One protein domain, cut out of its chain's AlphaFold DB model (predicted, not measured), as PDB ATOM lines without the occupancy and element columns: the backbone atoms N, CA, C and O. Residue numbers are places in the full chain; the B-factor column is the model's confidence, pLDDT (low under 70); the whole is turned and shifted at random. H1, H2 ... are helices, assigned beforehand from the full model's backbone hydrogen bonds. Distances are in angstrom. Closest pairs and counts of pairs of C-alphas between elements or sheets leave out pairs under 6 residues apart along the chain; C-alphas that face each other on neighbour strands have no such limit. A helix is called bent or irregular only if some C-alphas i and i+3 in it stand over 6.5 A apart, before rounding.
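What this domain is: This is residues 67 to 177 of the 369 residues of an uncharacterized protein of Actinobacteria bacterium (UniProt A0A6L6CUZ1). Three long helices, H1, H2 and H3, stand side by side as an up-and-down bundle, their centres making a triangle, and a fourth long helix, H5, folds back along H3 on the side away from H1 and H2. The very short H4 lies at the turn between H3 and H5. The printed part has 111 residues with five named helices, in the order H1 to H5, and no named strand; its class is all helix. It is compact, with a radius of gyration of the C-alphas of 14.6 A, and only just elongated, spanning 43 by 28 by 22 A.

How they stand to each other: The longest helix, H1, residues 67 to 92, touches H2, residues 99 to 120, with residues 80 to 92 alone; the closest C-alphas, of Ser 87 and Gly 103, are 4.5 A apart. These two form a helical hairpin, at a shallow tilt of 26 degrees, opposite ways. H3, residues 123 to 144, is the hub, touching three other helices. It touches H1 at a shallow tilt of 24 degrees, the same way, with the closest C-alphas, of Gly 76 and Gly 128, 4.2 A apart. H2 and H3 form a second helical hairpin, at a shallow tilt of 15 degrees, opposite ways; the closest C-alphas, of Phe 104 and Ser 140, are 4.9 A apart. H1, H2 and H3 are an up-and-down bundle, each running against the one before it. H3 touches H5, residues 154 to 170, with residues 134 to 142 alone, at a shallow tilt of 24 degrees, opposite ways; the closest C-alphas, of Ala 138 and Leu 161, are 6.4 A apart. H5 is apart from H1 and H2. H4, residues 146 to 150, is close to but not clearly touching H2, with the C-alphas of Tyr 100 and Gly 146, the closest, 5.9 A apart. In H1, H2, H4 and H5 every O i to N i+4 pair is within hydrogen-bond range; in H3, 15 of 18 are.

Where its parts are: H1 begins at C-alpha 67 (17.931, 12.455, 41.359) and is 37.6 A long; H2 is 32.0 A long. H3, 29.5 A long, is irregular, with C-alphas 124 and 127 7.0 A apart, and has a kink of 45 degrees near residue 130. H4 is 6.2 A long. H5, 24.8 A long, ends at C-alpha 170 (25.639, -1.571, 64.046).

The domain as a whole: The C-alphas of Leu 67 and Glu 97, the two farthest apart, are 46.1 A apart. The printed part has no cut and no long link. Mean pLDDT of the printed part is 77.7; 11 residues are under 70, among them 123 to 125 and 172 to 176.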
ATOM      1  N   LEU A  67      17.079  12.790  42.506       71.19
ATOM      2  CA  LEU A  67      17.931  12.455  41.359       71.19
ATOM      3  C   LEU A  67      19.390  12.198  41.787       71.19
ATOM      4  O   LEU A  67      20.038  11.283  41.286       71.19
ATOM      5  N   GLN A  68      19.881  12.966  42.764       74.81
ATOM      6  CA  GLN A  68      21.223  12.818  43.325       74.81
ATOM      7  C   GLN A  68      21.408  11.476  44.048       74.81
ATOM      8  O   GLN A  68      22.457  10.851  43.897       74.81
ATOM      9  N   SER A  69      20.401  10.993  44.789       69.94
ATOM     10  CA  SER A  69      20.504   9.689  45.450       69.94
ATOM     11  C   SER A  69      20.464   8.532  44.451       69.94
ATOM     12  O   SER A  69      21.213   7.575  44.623       69.94
ATOM     13  N   ILE A  70      19.688   8.645  43.368       71.81
ATOM     14  CA  ILE A  70      19.680   7.657  42.276       71.81
ATOM     15  C   ILE A  70      21.047   7.599  41.583       71.81
ATOM     16  O   ILE A  70      21.601   6.515  41.412       71.81
ATOM     17  N   LEU A  71      21.625   8.751  41.231       74.62
ATOM     18  CA  LEU A  71      22.954   8.819  40.615       74.62
ATOM     19  C   LEU A  71      24.035   8.214  41.523       74.62
ATOM     20  O   LEU A  71      24.893   7.480  41.038       74.62
ATOM     21  N   ALA A  72      23.958   8.460  42.835       76.75
ATOM     22  CA  ALA A  72      24.855   7.848  43.811       76.75
ATOM     23  C   ALA A  72      24.678   6.319  43.901       76.75
ATOM     24  O   ALA A  72      25.666   5.598  44.010       76.75
ATOM     25  N   MET A  73      23.447   5.798  43.827       74.31
ATOM     26  CA  MET A  73      23.207   4.347  43.795       74.31
ATOM     27  C   MET A  73      23.793   3.700  42.538       74.31
ATOM     28  O   MET A  73      24.447   2.664  42.631       74.31
ATOM     29  N   VAL A  74      23.583   4.311  41.367       74.88
ATOM     30  CA  VAL A  74      24.105   3.797  40.092       74.88
ATOM     31  C   VAL A  74      25.632   3.801  40.093       74.88
ATOM     32  O   VAL A  74      26.240   2.799  39.717       74.88
ATOM     33  N   SER A  75      26.267   4.877  40.567       76.38
ATOM     34  CA  SER A  75      27.729   4.937  40.659       76.38
ATOM     35  C   SER A  75      28.289   3.915  41.652       76.38
ATOM     36  O   SER A  75      29.281   3.256  41.353       76.38
ATOM     37  N   GLY A  76      27.617   3.709  42.790       74.94
ATOM     38  CA  GLY A  76      27.946   2.646  43.737       74.94
ATOM     39  C   GLY A  76      27.824   1.245  43.129       74.94
ATOM     40  O   GLY A  76      28.725   0.421  43.281       74.94
ATOM     41  N   GLY A  77      26.745   0.977  42.391       71.25
ATOM     42  CA  GLY A  77      26.549  -0.293  41.689       71.25
ATOM     43  C   GLY A  77      27.643  -0.564  40.653       71.25
ATOM     44  O   GLY A  77      28.235  -1.640  40.651       71.25
ATOM     45  N   LEU A  78      27.973   0.432  39.825       76.75
ATOM     46  CA  LEU A  78      29.062   0.332  38.848       76.75
ATOM     47  C   LEU A  78      30.422   0.111  39.520       76.75
ATOM     48  O   LEU A  78      31.215  -0.695  39.038       76.75
ATOM     49  N   PHE A  79      30.678   0.771  40.652       79.88
ATOM     50  CA  PHE A  79      31.892   0.550  41.435       79.88
ATOM     51  C   PHE A  79      31.988  -0.895  41.941       79.88
ATOM     52  O   PHE A  79      33.031  -1.528  41.792       79.88
ATOM     53  N   ALA A  80      30.901  -1.446  42.488       79.38
ATOM     54  CA  ALA A  80      30.878  -2.836  42.933       79.38
ATOM     55  C   ALA A  80      31.138  -3.818  41.783       79.38
ATOM     56  O   ALA A  80      31.922  -4.747  41.953       79.38
ATOM     57  N   ILE A  81      30.543  -3.582  40.609       80.12
ATOM     58  CA  ILE A  81      30.777  -4.397  39.408       80.12
ATOM     59  C   ILE A  81      32.245  -4.319  38.971       80.12
ATOM     60  O   ILE A  81      32.842  -5.343  38.649       80.12
ATOM     61  N   ALA A  82      32.848  -3.127  38.985       80.94
ATOM     62  CA  ALA A  82      34.245  -2.947  38.600       80.94
ATOM     63  C   ALA A  82      35.201  -3.696  39.541       80.94
ATOM     64  O   ALA A  82      36.065  -4.436  39.076       80.94
ATOM     65  N   ILE A  83      35.019  -3.558  40.858       83.62
ATOM     66  CA  ILE A  83      35.826  -4.293  41.843       83.62
ATOM     67  C   ILE A  83      35.604  -5.801  41.710       83.62
ATOM     68  O   ILE A  83      36.561  -6.564  41.772       83.62
ATOM     69  N   PHE A  84      34.369  -6.239  41.464       81.94
ATOM     70  CA  PHE A  84      34.066  -7.647  41.236       81.94
ATOM     71  C   PHE A  84      34.793  -8.212  40.008       81.94
ATOM     72  O   PHE A  84      35.413  -9.271  40.096       81.94
ATOM     73  N   ALA A  85      34.781  -7.485  38.889       81.94
ATOM     74  CA  ALA A  85      35.511  -7.876  37.687       81.94
ATOM     75  C   ALA A  85      37.026  -7.970  37.942       81.94
ATOM     76  O   ALA A  85      37.660  -8.924  37.499       81.94
ATOM     77  N   ILE A  86      37.591  -7.027  38.707       84.06
ATOM     78  CA  ILE A  86      39.005  -7.052  39.113       84.06
ATOM     79  C   ILE A  86      39.297  -8.269  39.996       84.06
ATOM     80  O   ILE A  86      40.278  -8.965  39.751       84.06
ATOM     81  N   SER A  87      38.449  -8.557  40.987       83.62
ATOM     82  CA  SER A  87      38.606  -9.722  41.864       83.62
ATOM     83  C   SER A  87      38.577 -11.033  41.080       83.62
ATOM     84  O   SER A  87      39.449 -11.868  41.292       83.62
ATOM     85  N   ILE A  88      37.631 -11.213  40.149       83.12
ATOM     86  CA  ILE A  88      37.574 -12.421  39.304       83.12
ATOM     87  C   ILE A  88      38.808 -12.526  38.418       83.12
ATOM     88  O   ILE A  88      39.418 -13.592  38.349       83.12
ATOM     89  N   TYR A  89      39.187 -11.432  37.755       84.56
ATOM     90  CA  TYR A  89      40.378 -11.420  36.915       84.56
ATOM     91  C   TYR A  89      41.613 -11.828  37.725       84.56
ATOM     92  O   TYR A  89      42.334 -12.736  37.319       84.56
ATOM     93  N   ALA A  90      41.786 -11.246  38.914       81.88
ATOM     94  CA  ALA A  90      42.903 -11.535  39.800       81.88
ATOM     95  C   ALA A  90      42.927 -12.990  40.292       81.88
ATOM     96  O   ALA A  90      44.009 -13.550  40.416       81.88
ATOM     97  N   VAL A  91      41.767 -13.611  40.539       81.75
ATOM     98  CA  VAL A  91      41.658 -15.050  40.850       81.75
ATOM     99  C   VAL A  91      42.090 -15.881  39.641       81.75
ATOM    100  O   VAL A  91      42.917 -16.775  39.778       81.75
ATOM    101  N   SER A  92      41.570 -15.562  38.451       81.00
ATOM    102  CA  SER A  92      41.824 -16.330  37.223       81.00
ATOM    103  C   SER A  92      43.264 -16.241  36.715       81.00
ATOM    104  O   SER A  92      43.751 -17.172  36.082       81.00
ATOM    105  N   SER A  93      43.950 -15.130  36.989       82.69
ATOM    106  CA  SER A  93      45.332 -14.892  36.572       82.69
ATOM    107  C   SER A  93      46.354 -15.232  37.660       82.69
ATOM    108  O   SER A  93      47.532 -14.919  37.498       82.69
ATOM    109  N   SER A  94      45.921 -15.756  38.810       77.56
ATOM    110  CA  SER A  94      46.812 -16.028  39.936       77.56
ATOM    111  C   SER A  94      47.490 -17.385  39.790       77.56
ATOM    112  O   SER A  94      46.819 -18.401  39.664       77.56
ATOM    113  N   GLU A  95      48.816 -17.408  39.920       74.44
ATOM    114  CA  GLU A  95      49.598 -18.644  40.094       74.44
ATOM    115  C   GLU A  95      49.765 -19.034  41.576       74.44
ATOM    116  O   GLU A  95      50.593 -19.874  41.920       74.44
ATOM    117  N   SER A  96      49.028 -18.391  42.490       72.88
ATOM    118  CA  SER A  96      49.140 -18.678  43.924       72.88
ATOM    119  C   SER A  96      48.475 -20.003  44.301       72.88
ATOM    120  O   SER A  96      47.479 -20.402  43.705       72.88
ATOM    121  N   GLU A  97      48.965 -20.640  45.369       65.75
ATOM    122  CA  GLU A  97      48.354 -21.851  45.945       65.75
ATOM    123  C   GLU A  97      46.934 -21.613  46.502       65.75
ATOM    124  O   GLU A  97      46.194 -22.561  46.745       65.75
ATOM    125  N   SER A  98      46.531 -20.352  46.708       72.88
ATOM    126  CA  SER A  98      45.203 -19.971  47.212       72.88
ATOM    127  C   SER A  98      44.603 -18.820  46.388       72.88
ATOM    128  O   SER A  98      44.479 -17.691  46.873       72.88
ATOM    129  N   PRO A  99      44.175 -19.078  45.139       77.56
ATOM    130  CA  PRO A  99      43.687 -18.035  44.230       77.56
ATOM    131  C   PRO A  99      42.479 -17.271  44.808       77.56
ATOM    132  O   PRO A  99      42.334 -16.066  44.604       77.56
ATOM    133  N   TYR A 100      41.671 -17.931  45.641       79.56
ATOM    134  CA  TYR A 100      40.558 -17.329  46.376       79.56
ATOM    135  C   TYR A 100      40.969 -16.253  47.396       79.56
ATOM    136  O   TYR A 100      40.250 -15.265  47.568       79.56
ATOM    137  N   ALA A 101      42.146 -16.372  48.019       81.25
ATOM    138  CA  ALA A 101      42.655 -15.358  48.945       81.25
ATOM    139  C   ALA A 101      42.985 -14.043  48.219       81.25
ATOM    140  O   ALA A 101      42.774 -12.955  48.761       81.25
ATOM    141  N   VAL A 102      43.437 -14.132  46.963       81.00
ATOM    142  CA  VAL A 102      43.689 -12.968  46.103       81.00
ATOM    143  C   VAL A 102      42.374 -12.264  45.751       81.00
ATOM    144  O   VAL A 102      42.285 -11.041  45.863       81.00
ATOM    145  N   GLY A 103      41.329 -13.024  45.405       79.81
ATOM    146  CA  GLY A 103      39.984 -12.483  45.168       79.81
ATOM    147  C   GLY A 103      39.419 -11.741  46.381       79.81
ATOM    148  O   GLY A 103      38.936 -10.611  46.238       79.81
ATOM    149  N   PHE A 104      39.566 -12.337  47.572       84.19
ATOM    150  CA  PHE A 104      39.184 -11.736  48.853       84.19
ATOM    151  C   PHE A 104      39.934 -10.432  49.135       84.19
ATOM    152  O   PHE A 104      39.323  -9.451  49.560       84.19
ATOM    153  N   PHE A 105      41.247 -10.392  48.893       85.62
ATOM    154  CA  PHE A 105      42.048  -9.193  49.128       85.62
ATOM    155  C   PHE A 105      41.524  -7.995  48.325       85.62
ATOM    156  O   PHE A 105      41.306  -6.920  48.887       85.62
ATOM    157  N   TRP A 106      41.253  -8.184  47.031       83.88
ATOM    158  CA  TRP A 106      40.751  -7.114  46.163       83.88
ATOM    159  C   TRP A 106      39.343  -6.651  46.534       83.88
ATOM    160  O   TRP A 106      39.068  -5.448  46.546       83.88
ATOM    161  N   SER A 107      38.457  -7.575  46.903       84.00
ATOM    162  CA  SER A 107      37.098  -7.220  47.310       84.00
ATOM    163  C   SER A 107      37.078  -6.533  48.683       84.00
ATOM    164  O   SER A 107      36.363  -5.545  48.871       84.00
ATOM    165  N   ALA A 108      37.924  -6.973  49.622       83.81
ATOM    166  CA  ALA A 108      38.116  -6.331  50.921       83.81
ATOM    167  C   ALA A 108      38.730  -4.928  50.778       83.81
ATOM    168  O   ALA A 108      38.292  -3.993  51.453       83.81
ATOM    169  N   LEU A 109      39.682  -4.754  49.858       85.75
ATOM    170  CA  LEU A 109      40.255  -3.451  49.522       85.75
ATOM    171  C   LEU A 109      39.195  -2.508  48.935       85.75
ATOM    172  O   LEU A 109      39.141  -1.341  49.316       85.75
ATOM    173  N   GLY A 110      38.301  -3.015  48.079       82.56
ATOM    174  CA  GLY A 110      37.147  -2.261  47.580       82.56
ATOM    175  C   GLY A 110      36.200  -1.810  48.699       82.56
ATOM    176  O   GLY A 110      35.810  -0.640  48.746       82.56
ATOM    177  N   CYS A 111      35.886  -2.696  49.650       82.69
ATOM    178  CA  CYS A 111      35.098  -2.362  50.843       82.69
ATOM    179  C   CYS A 111      35.776  -1.288  51.712       82.69
ATOM    180  O   CYS A 111      35.115  -0.346  52.159       82.69
ATOM    181  N   ALA A 112      37.090  -1.394  51.928       82.50
ATOM    182  CA  ALA A 112      37.860  -0.386  52.651       82.50
ATOM    183  C   ALA A 112      37.861   0.957  51.901       82.50
ATOM    184  O   ALA A 112      37.624   2.002  52.507       82.50
ATOM    185  N   GLY A 113      38.041   0.937  50.579       81.38
ATOM    186  CA  GLY A 113      37.978   2.123  49.724       81.38
ATOM    187  C   GLY A 113      36.646   2.865  49.850       81.38
ATOM    188  O   GLY A 113      36.641   4.079  50.046       81.38
ATOM    189  N   LEU A 114      35.521   2.144  49.848       80.94
ATOM    190  CA  LEU A 114      34.196   2.730  50.097       80.94
ATOM    191  C   LEU A 114      34.098   3.391  51.473       80.94
ATOM    192  O   LEU A 114      33.564   4.494  51.589       80.94
ATOM    193  N   TYR A 115      34.628   2.742  52.511       76.12
ATOM    194  CA  TYR A 115      34.648   3.299  53.863       76.12
ATOM    195  C   TYR A 115      35.438   4.614  53.925       76.12
ATOM    196  O   TYR A 115      34.961   5.597  54.498       76.12
ATOM    197  N   PHE A 116      36.619   4.663  53.302       79.56
ATOM    198  CA  PHE A 116      37.434   5.877  53.243       79.56
ATOM    199  C   PHE A 116      36.764   6.983  52.420       79.56
ATOM    200  O   PHE A 116      36.739   8.129  52.865       79.56
ATOM    201  N   LEU A 117      36.156   6.651  51.276       75.81
ATOM    202  CA  LEU A 117      35.429   7.615  50.445       75.81
ATOM    203  C   LEU A 117      34.281   8.271  51.218       75.81
ATOM    204  O   LEU A 117      34.168   9.494  51.242       75.81
ATOM    205  N   VAL A 118      33.473   7.479  51.920       74.94
ATOM    206  CA  VAL A 118      32.381   8.013  52.744       74.94
ATOM    207  C   VAL A 118      32.904   8.868  53.893       74.94
ATOM    208  O   VAL A 118      32.338   9.916  54.193       74.94
ATOM    209  N   ARG A 119      33.970   8.420  54.564       73.94
ATOM    210  CA  ARG A 119      34.461   9.095  55.766       73.94
ATOM    211  C   ARG A 119      35.201  10.399  55.472       73.94
ATOM    212  O   ARG A 119      35.120  11.309  56.290       73.94
ATOM    213  N   PHE A 120      35.935  10.474  54.363       76.12
ATOM    214  CA  PHE A 120      36.837  11.594  54.079       76.12
ATOM    215  C   PHE A 120      36.403  12.482  52.909       76.12
ATOM    216  O   PHE A 120      36.854  13.621  52.852       76.12
ATOM    217  N   VAL A 121      35.545  12.007  51.994       75.56
ATOM    218  CA  VAL A 121      35.116  12.802  50.827       75.56
ATOM    219  C   VAL A 121      33.772  13.474  51.075       75.56
ATOM    220  O   VAL A 121      33.691  14.698  51.062       75.56
ATOM    221  N   SER A 122      32.703  12.700  51.283       71.56
ATOM    222  CA  SER A 122      31.373  13.264  51.548       71.56
ATOM    223  C   SER A 122      30.409  12.231  52.130       71.56
ATOM    224  O   SER A 122      30.327  11.095  51.657       71.56
ATOM    225  N   SER A 123      29.595  12.669  53.095       66.44
ATOM    226  CA  SER A 123      28.453  11.913  53.618       66.44
ATOM    227  C   SER A 123      27.331  11.716  52.590       66.44
ATOM    228  O   SER A 123      26.505  10.818  52.748       66.44
ATOM    229  N   ASP A 124      27.306  12.486  51.503       67.19
ATOM    230  CA  ASP A 124      26.294  12.336  50.449       67.19
ATOM    231  C   ASP A 124      26.497  11.049  49.631       67.19
ATOM    232  O   ASP A 124      25.559  10.519  49.033       67.19
ATOM    233  N   LEU A 125      27.710  10.486  49.663       69.62
ATOM    234  CA  LEU A 125      28.057   9.224  49.006       69.62
ATOM    235  C   LEU A 125      27.602   7.990  49.796       69.62
ATOM    236  O   LEU A 125      27.711   6.878  49.280       69.62
ATOM    237  N   ILE A 126      27.069   8.149  51.017       72.88
ATOM    238  CA  ILE A 126      26.681   7.018  51.876       72.88
ATOM    239  C   ILE A 126      25.691   6.092  51.164       72.88
ATOM    240  O   ILE A 126      25.809   4.875  51.271       72.88
ATOM    241  N   VAL A 127      24.734   6.646  50.413       72.12
ATOM    242  CA  VAL A 127      23.732   5.843  49.695       72.12
ATOM    243  C   VAL A 127      24.408   4.951  48.648       72.12
ATOM    244  O   VAL A 127      24.198   3.738  48.661       72.12
ATOM    245  N   GLY A 128      25.294   5.519  47.826       71.44
ATOM    246  CA  GLY A 128      26.082   4.770  46.843       71.44
ATOM    247  C   GLY A 128      27.018   3.742  47.476       71.44
ATOM    248  O   GLY A 128      27.115   2.599  47.025       71.44
ATOM    249  N   ALA A 129      27.652   4.106  48.587       74.38
ATOM    250  CA  ALA A 129      28.521   3.202  49.321       74.38
ATOM    251  C   ALA A 129      27.754   2.028  49.934       74.38
ATOM    252  O   ALA A 129      28.238   0.906  49.876       74.38
ATOM    253  N   THR A 130      26.540   2.238  50.456       74.19
ATOM    254  CA  THR A 130      25.705   1.129  50.944       74.19
ATOM    255  C   THR A 130      25.285   0.187  49.820       74.19
ATOM    256  O   THR A 130      25.352  -1.026  50.003       74.19
ATOM    257  N   THR A 131      24.922   0.714  48.644       75.88
ATOM    258  CA  THR A 131      24.577  -0.119  47.480       75.88
ATOM    259  C   THR A 131      25.763  -0.906  46.940       75.88
ATOM    260  O   THR A 131      25.571  -2.006  46.439       75.88
ATOM    261  N   ALA A 132      26.981  -0.376  47.070       78.81
ATOM    262  CA  ALA A 132      28.199  -1.059  46.649       78.81
ATOM    263  C   ALA A 132      28.691  -2.077  47.692       78.81
ATOM    264  O   ALA A 132      29.115  -3.180  47.352       78.81
ATOM    265  N   PHE A 133      28.609  -1.721  48.976       80.75
ATOM    266  CA  PHE A 133      29.104  -2.529  50.087       80.75
ATOM    267  C   PHE A 133      28.338  -3.841  50.235       80.75
ATOM    268  O   PHE A 133      28.953  -4.861  50.523       80.75
ATOM    269  N   VAL A 134      27.015  -3.836  50.027       80.69
ATOM    270  CA  VAL A 134      26.196  -5.054  50.134       80.69
ATOM    271  C   VAL A 134      26.740  -6.172  49.229       80.69
ATOM    272  O   VAL A 134      27.200  -7.175  49.775       80.69
ATOM    273  N   PRO A 135      26.781  -6.034  47.892       78.12
ATOM    274  CA  PRO A 135      27.311  -7.087  47.031       78.12
ATOM    275  C   PRO A 135      28.805  -7.345  47.266       78.12
ATOM    276  O   PRO A 135      29.219  -8.499  47.284       78.12
ATOM    277  N   LEU A 136      29.627  -6.320  47.521       82.12
ATOM    278  CA  LEU A 136      31.065  -6.524  47.734       82.12
ATOM    279  C   LEU A 136      31.392  -7.321  48.997       82.12
ATOM    280  O   LEU A 136      32.299  -8.155  48.976       82.12
ATOM    281  N   ALA A 137      30.660  -7.101  50.087       80.69
ATOM    282  CA  ALA A 137      30.821  -7.885  51.303       80.69
ATOM    283  C   ALA A 137      30.371  -9.340  51.096       80.69
ATOM    284  O   ALA A 137      31.043 -10.244  51.593       80.69
ATOM    285  N   ALA A 138      29.308  -9.573  50.308       79.31
ATOM    286  CA  ALA A 138      28.909 -10.924  49.898       79.31
ATOM    287  C   ALA A 138      30.033 -11.622  49.138       79.31
ATOM    288  O   ALA A 138      30.462 -12.700  49.538       79.31
ATOM    289  N   PHE A 139      30.563 -10.983  48.094       78.31
ATOM    290  CA  PHE A 139      31.641 -11.564  47.297       78.31
ATOM    291  C   PHE A 139      32.922 -11.775  48.099       78.31
ATOM    292  O   PHE A 139      33.561 -12.809  47.953       78.31
ATOM    293  N   SER A 140      33.264 -10.851  48.999       82.50
ATOM    294  CA  SER A 140      34.427 -11.010  49.876       82.50
ATOM    295  C   SER A 140      34.306 -12.266  50.733       82.50
ATOM    296  O   SER A 140      35.228 -13.072  50.782       82.50
ATOM    297  N   LEU A 141      33.162 -12.475  51.381       79.62
ATOM    298  CA  LEU A 141      32.978 -13.667  52.204       79.62
ATOM    299  C   LEU A 141      32.869 -14.945  51.365       79.62
ATOM    300  O   LEU A 141      33.398 -15.968  51.783       79.62
ATOM    301  N   LEU A 142      32.286 -14.890  50.165       77.81
ATOM    302  CA  LEU A 142      32.296 -16.030  49.242       77.81
ATOM    303  C   LEU A 142      33.716 -16.413  48.809       77.81
ATOM    304  O   LEU A 142      34.026 -17.596  48.789       77.81
ATOM    305  N   PHE A 143      34.594 -15.444  48.531       80.38
ATOM    306  CA  PHE A 143      36.006 -15.720  48.254       80.38
ATOM    307  C   PHE A 143      36.742 -16.259  49.486       80.38
ATOM    308  O   PHE A 143      37.528 -17.191  49.363       80.38
ATOM    309  N   LEU A 144      36.458 -15.737  50.684       81.81
ATOM    310  CA  LEU A 144      37.069 -16.237  51.921       81.81
ATOM    311  C   LEU A 144      36.719 -17.708  52.187       81.81
ATOM    312  O   LEU A 144      37.562 -18.473  52.646       81.81
ATOM    313  N   PHE A 145      35.483 -18.100  51.878       79.62
ATOM    314  CA  PHE A 145      35.006 -19.474  51.986       79.62
ATOM    315  C   PHE A 145      35.096 -20.244  50.661       79.62
ATOM    316  O   PHE A 145      34.474 -21.293  50.555       79.62
ATOM    317  N   GLY A 146      35.858 -19.765  49.669       74.94
ATOM    318  CA  GLY A 146      35.863 -20.314  48.307       74.94
ATOM    319  C   GLY A 146      36.075 -21.828  48.260       74.94
ATOM    320  O   GLY A 146      35.295 -22.530  47.627       74.94
ATOM    321  N   SER A 147      37.028 -22.343  49.040       75.38
ATOM    322  CA  SER A 147      37.273 -23.786  49.170       75.38
ATOM    323  C   SER A 147      36.094 -24.548  49.791       75.38
ATOM    324  O   SER A 147      35.693 -25.595  49.299       75.38
ATOM    325  N   ALA A 148      35.470 -24.005  50.840       74.62
ATOM    326  CA  ALA A 148      34.286 -24.611  51.450       74.62
ATOM    327  C   ALA A 148      33.060 -24.550  50.521       74.62
ATOM    328  O   ALA A 148      32.218 -25.444  50.549       74.62
ATOM    329  N   VAL A 149      32.951 -23.509  49.691       73.50
ATOM    330  CA  VAL A 149      31.894 -23.367  48.682       73.50
ATOM    331  C   VAL A 149      32.068 -24.398  47.565       73.50
ATOM    332  O   VAL A 149      31.077 -25.010  47.174       73.50
ATOM    333  N   GLU A 150      33.297 -24.635  47.099       72.88
ATOM    334  CA  GLU A 150      33.608 -25.705  46.136       72.88
ATOM    335  C   GLU A 150      33.238 -27.091  46.672       72.88
ATOM    336  O   GLU A 150      32.691 -27.912  45.943       72.88
ATOM    337  N   GLU A 151      33.449 -27.328  47.968       74.94
ATOM    338  CA  GLU A 151      33.029 -28.554  48.659       74.94
ATOM    339  C   GLU A 151      31.513 -28.621  48.942       74.94
ATOM    340  O   GLU A 151      31.040 -29.529  49.626       74.94
ATOM    341  N   GLY A 152      30.729 -27.645  48.474       67.50
ATOM    342  CA  GLY A 152      29.282 -27.592  48.680       67.50
ATOM    343  C   GLY A 152      28.849 -27.160  50.085       67.50
ATOM    344  O   GLY A 152      27.652 -27.141  50.364       67.50
ATOM    345  N   LYS A 153      29.771 -26.744  50.967       80.00
ATOM    346  CA  LYS A 153      29.536 -26.295  52.360       80.00
ATOM    347  C   LYS A 153      29.245 -24.789  52.442       80.00
ATOM    348  O   LYS A 153      29.879 -24.028  53.170       80.00
ATOM    349  N   ILE A 154      28.232 -24.348  51.698       81.38
ATOM    350  CA  ILE A 154      27.829 -22.933  51.585       81.38
ATOM    351  C   ILE A 154      27.080 -22.343  52.801       81.38
ATOM    352  O   ILE A 154      27.086 -21.122  52.979       81.38
ATOM    353  N   GLY A 155      26.433 -23.153  53.651       80.00
ATOM    354  CA  GLY A 155      25.535 -22.641  54.698       80.00
ATOM    355  C   GLY A 155      26.238 -21.776  55.749       80.00
ATOM    356  O   GLY A 155      25.748 -20.708  56.127       80.00
ATOM    357  N   LEU A 156      27.435 -22.189  56.169       83.38
ATOM    358  CA  LEU A 156      28.241 -21.471  57.157       83.38
ATOM    359  C   LEU A 156      28.710 -20.109  56.622       83.38
ATOM    360  O   LEU A 156      28.650 -19.110  57.341       83.38
ATOM    361  N   ALA A 157      29.102 -20.046  55.348       82.44
ATOM    362  CA  ALA A 157      29.519 -18.806  54.698       82.44
ATOM    363  C   ALA A 157      28.380 -17.771  54.665       82.44
ATOM    364  O   ALA A 157      28.585 -16.600  54.996       82.44
ATOM    365  N   LEU A 158      27.160 -18.210  54.338       83.94
ATOM    366  CA  LEU A 158      25.966 -17.357  54.329       83.94
ATOM    367  C   LEU A 158      25.603 -16.842  55.728       83.94
ATOM    368  O   LEU A 158      25.235 -15.675  55.881       83.94
ATOM    369  N   LEU A 159      25.753 -17.680  56.757       84.88
ATOM    370  CA  LEU A 159      25.498 -17.281  58.140       84.88
ATOM    371  C   LEU A 159      26.500 -16.215  58.608       84.88
ATOM    372  O   LEU A 159      26.092 -15.183  59.150       84.88
ATOM    373  N   PHE A 160      27.797 -16.401  58.338       84.56
ATOM    374  CA  PHE A 160      28.814 -15.386  58.635       84.56
ATOM    375  C   PHE A 160      28.595 -14.088  57.854       84.56
ATOM    376  O   PHE A 160      28.797 -13.005  58.405       84.56
ATOM    377  N   LEU A 161      28.112 -14.174  56.615       85.38
ATOM    378  CA  LEU A 161      27.714 -13.008  55.830       85.38
ATOM    379  C   LEU A 161      26.552 -12.244  56.467       85.38
ATOM    380  O   LEU A 161      26.608 -11.018  56.572       85.38
ATOM    381  N   GLY A 162      25.537 -12.950  56.964       83.44
ATOM    382  CA  GLY A 162      24.445 -12.341  57.721       83.44
ATOM    383  C   GLY A 162      24.923 -11.610  58.976       83.44
ATOM    384  O   GLY A 162      24.545 -10.457  59.208       83.44
ATOM    385  N   ILE A 163      25.827 -12.228  59.741       85.19
ATOM    386  CA  ILE A 163      26.457 -11.597  60.912       85.19
ATOM    387  C   ILE A 163      27.277 -10.370  60.493       85.19
ATOM    388  O   ILE A 163      27.185  -9.325  61.140       85.19
ATOM    389  N   GLY A 164      28.034 -10.460  59.398       83.12
ATOM    390  CA  GLY A 164      28.820  -9.356  58.852       83.12
ATOM    391  C   GLY A 164      27.958  -8.141  58.506       83.12
ATOM    392  O   GLY A 164      28.283  -7.019  58.898       83.12
ATOM    393  N   TYR A 165      26.810  -8.352  57.858       84.50
ATOM    394  CA  TYR A 165      25.857  -7.274  57.586       84.50
ATOM    395  C   TYR A 165      25.213  -6.708  58.852       84.50
ATOM    396  O   TYR A 165      25.053  -5.491  58.953       84.50
ATOM    397  N   ALA A 166      24.874  -7.549  59.834       82.19
ATOM    398  CA  ALA A 166      24.327  -7.090  61.111       82.19
ATOM    399  C   ALA A 166      25.349  -6.248  61.897       82.19
ATOM    400  O   ALA A 166      25.002  -5.209  62.464       82.19
ATOM    401  N   ALA A 167      26.622  -6.651  61.879       80.75
ATOM    402  CA  ALA A 167      27.719  -5.892  62.460       80.75
ATOM    403  C   ALA A 167      27.921  -4.560  61.722       80.75
ATOM    404  O   ALA A 167      27.999  -3.513  62.364       80.75
ATOM    405  N   ALA A 168      27.915  -4.573  60.384       79.25
ATOM    406  CA  ALA A 168      28.005  -3.362  59.570       79.25
ATOM    407  C   ALA A 168      26.838  -2.399  59.840       79.25
ATOM    408  O   ALA A 168      27.046  -1.195  59.958       79.25
ATOM    409  N   TRP A 169      25.625  -2.922  60.029       80.50
ATOM    410  CA  TRP A 169      24.455  -2.138  60.425       80.50
ATOM    411  C   TRP A 169      24.587  -1.516  61.826       80.50
ATOM    412  O   TRP A 169      23.984  -0.480  62.109       80.50
ATOM    413  N   ALA A 170      25.381  -2.112  62.716       75.44
ATOM    414  CA  ALA A 170      25.639  -1.571  64.046       75.44
ATOM    415  C   ALA A 170      26.746  -0.496  64.070       75.44
ATOM    416  O   ALA A 170      26.806   0.272  65.039       75.44
ATOM    417  N   LEU A 171      27.597  -0.422  63.033       71.38
ATOM    418  CA  LEU A 171      28.736   0.501  62.962       71.38
ATOM    419  C   LEU A 171      28.301   1.972  62.828       71.38
ATOM    420  O   LEU A 171      27.347   2.256  62.113       71.38
ATOM    421  N   PRO A 172      29.042   2.937  63.414       59.53
ATOM    422  CA  PRO A 172      28.621   4.342  63.502       59.53
ATOM    423  C   PRO A 172      28.341   5.047  62.166       59.53
ATOM    424  O   PRO A 172      27.555   5.982  62.137       59.53
ATOM    425  N   ILE A 173      28.989   4.628  61.074       64.31
ATOM    426  CA  ILE A 173      28.900   5.292  59.756       64.31
ATOM    427  C   ILE A 173      27.767   4.712  58.896       64.31
ATOM    428  O   ILE A 173      27.146   5.423  58.111       64.31
ATOM    429  N   LEU A 174      27.493   3.416  59.050       64.62
ATOM    430  CA  LEU A 174      26.508   2.663  58.266       64.62
ATOM    431  C   LEU A 174      25.229   2.361  59.069       64.62
ATOM    432  O   LEU A 174      24.356   1.610  58.620       64.62
ATOM    433  N   ARG A 175      25.121   2.967  60.254       66.94
ATOM    434  CA  ARG A 175      24.055   2.752  61.222       66.94
ATOM    435  C   ARG A 175      22.676   3.055  60.651       66.94
ATOM    436  O   ARG A 175      22.497   3.962  59.843       66.94
ATOM    437  N   GLY A 176      21.693   2.252  61.065       63.19
ATOM    438  CA  GLY A 176      20.276   2.524  60.808       63.19
ATOM    439  C   GLY A 176      19.835   2.298  59.360       63.19
ATOM    440  O   GLY A 176      18.671   2.528  59.032       63.19
ATOM    441  N   ARG A 177      20.722   1.808  58.483       73.94
ATOM    442  CA  ARG A 177      20.412   1.618  57.063       73.94
ATOM    443  C   ARG A 177      19.554   0.370  56.839       73.94
ATOM    444  O   ARG A 177      19.996  -0.733  57.159       73.94
TER     445      ARG A 177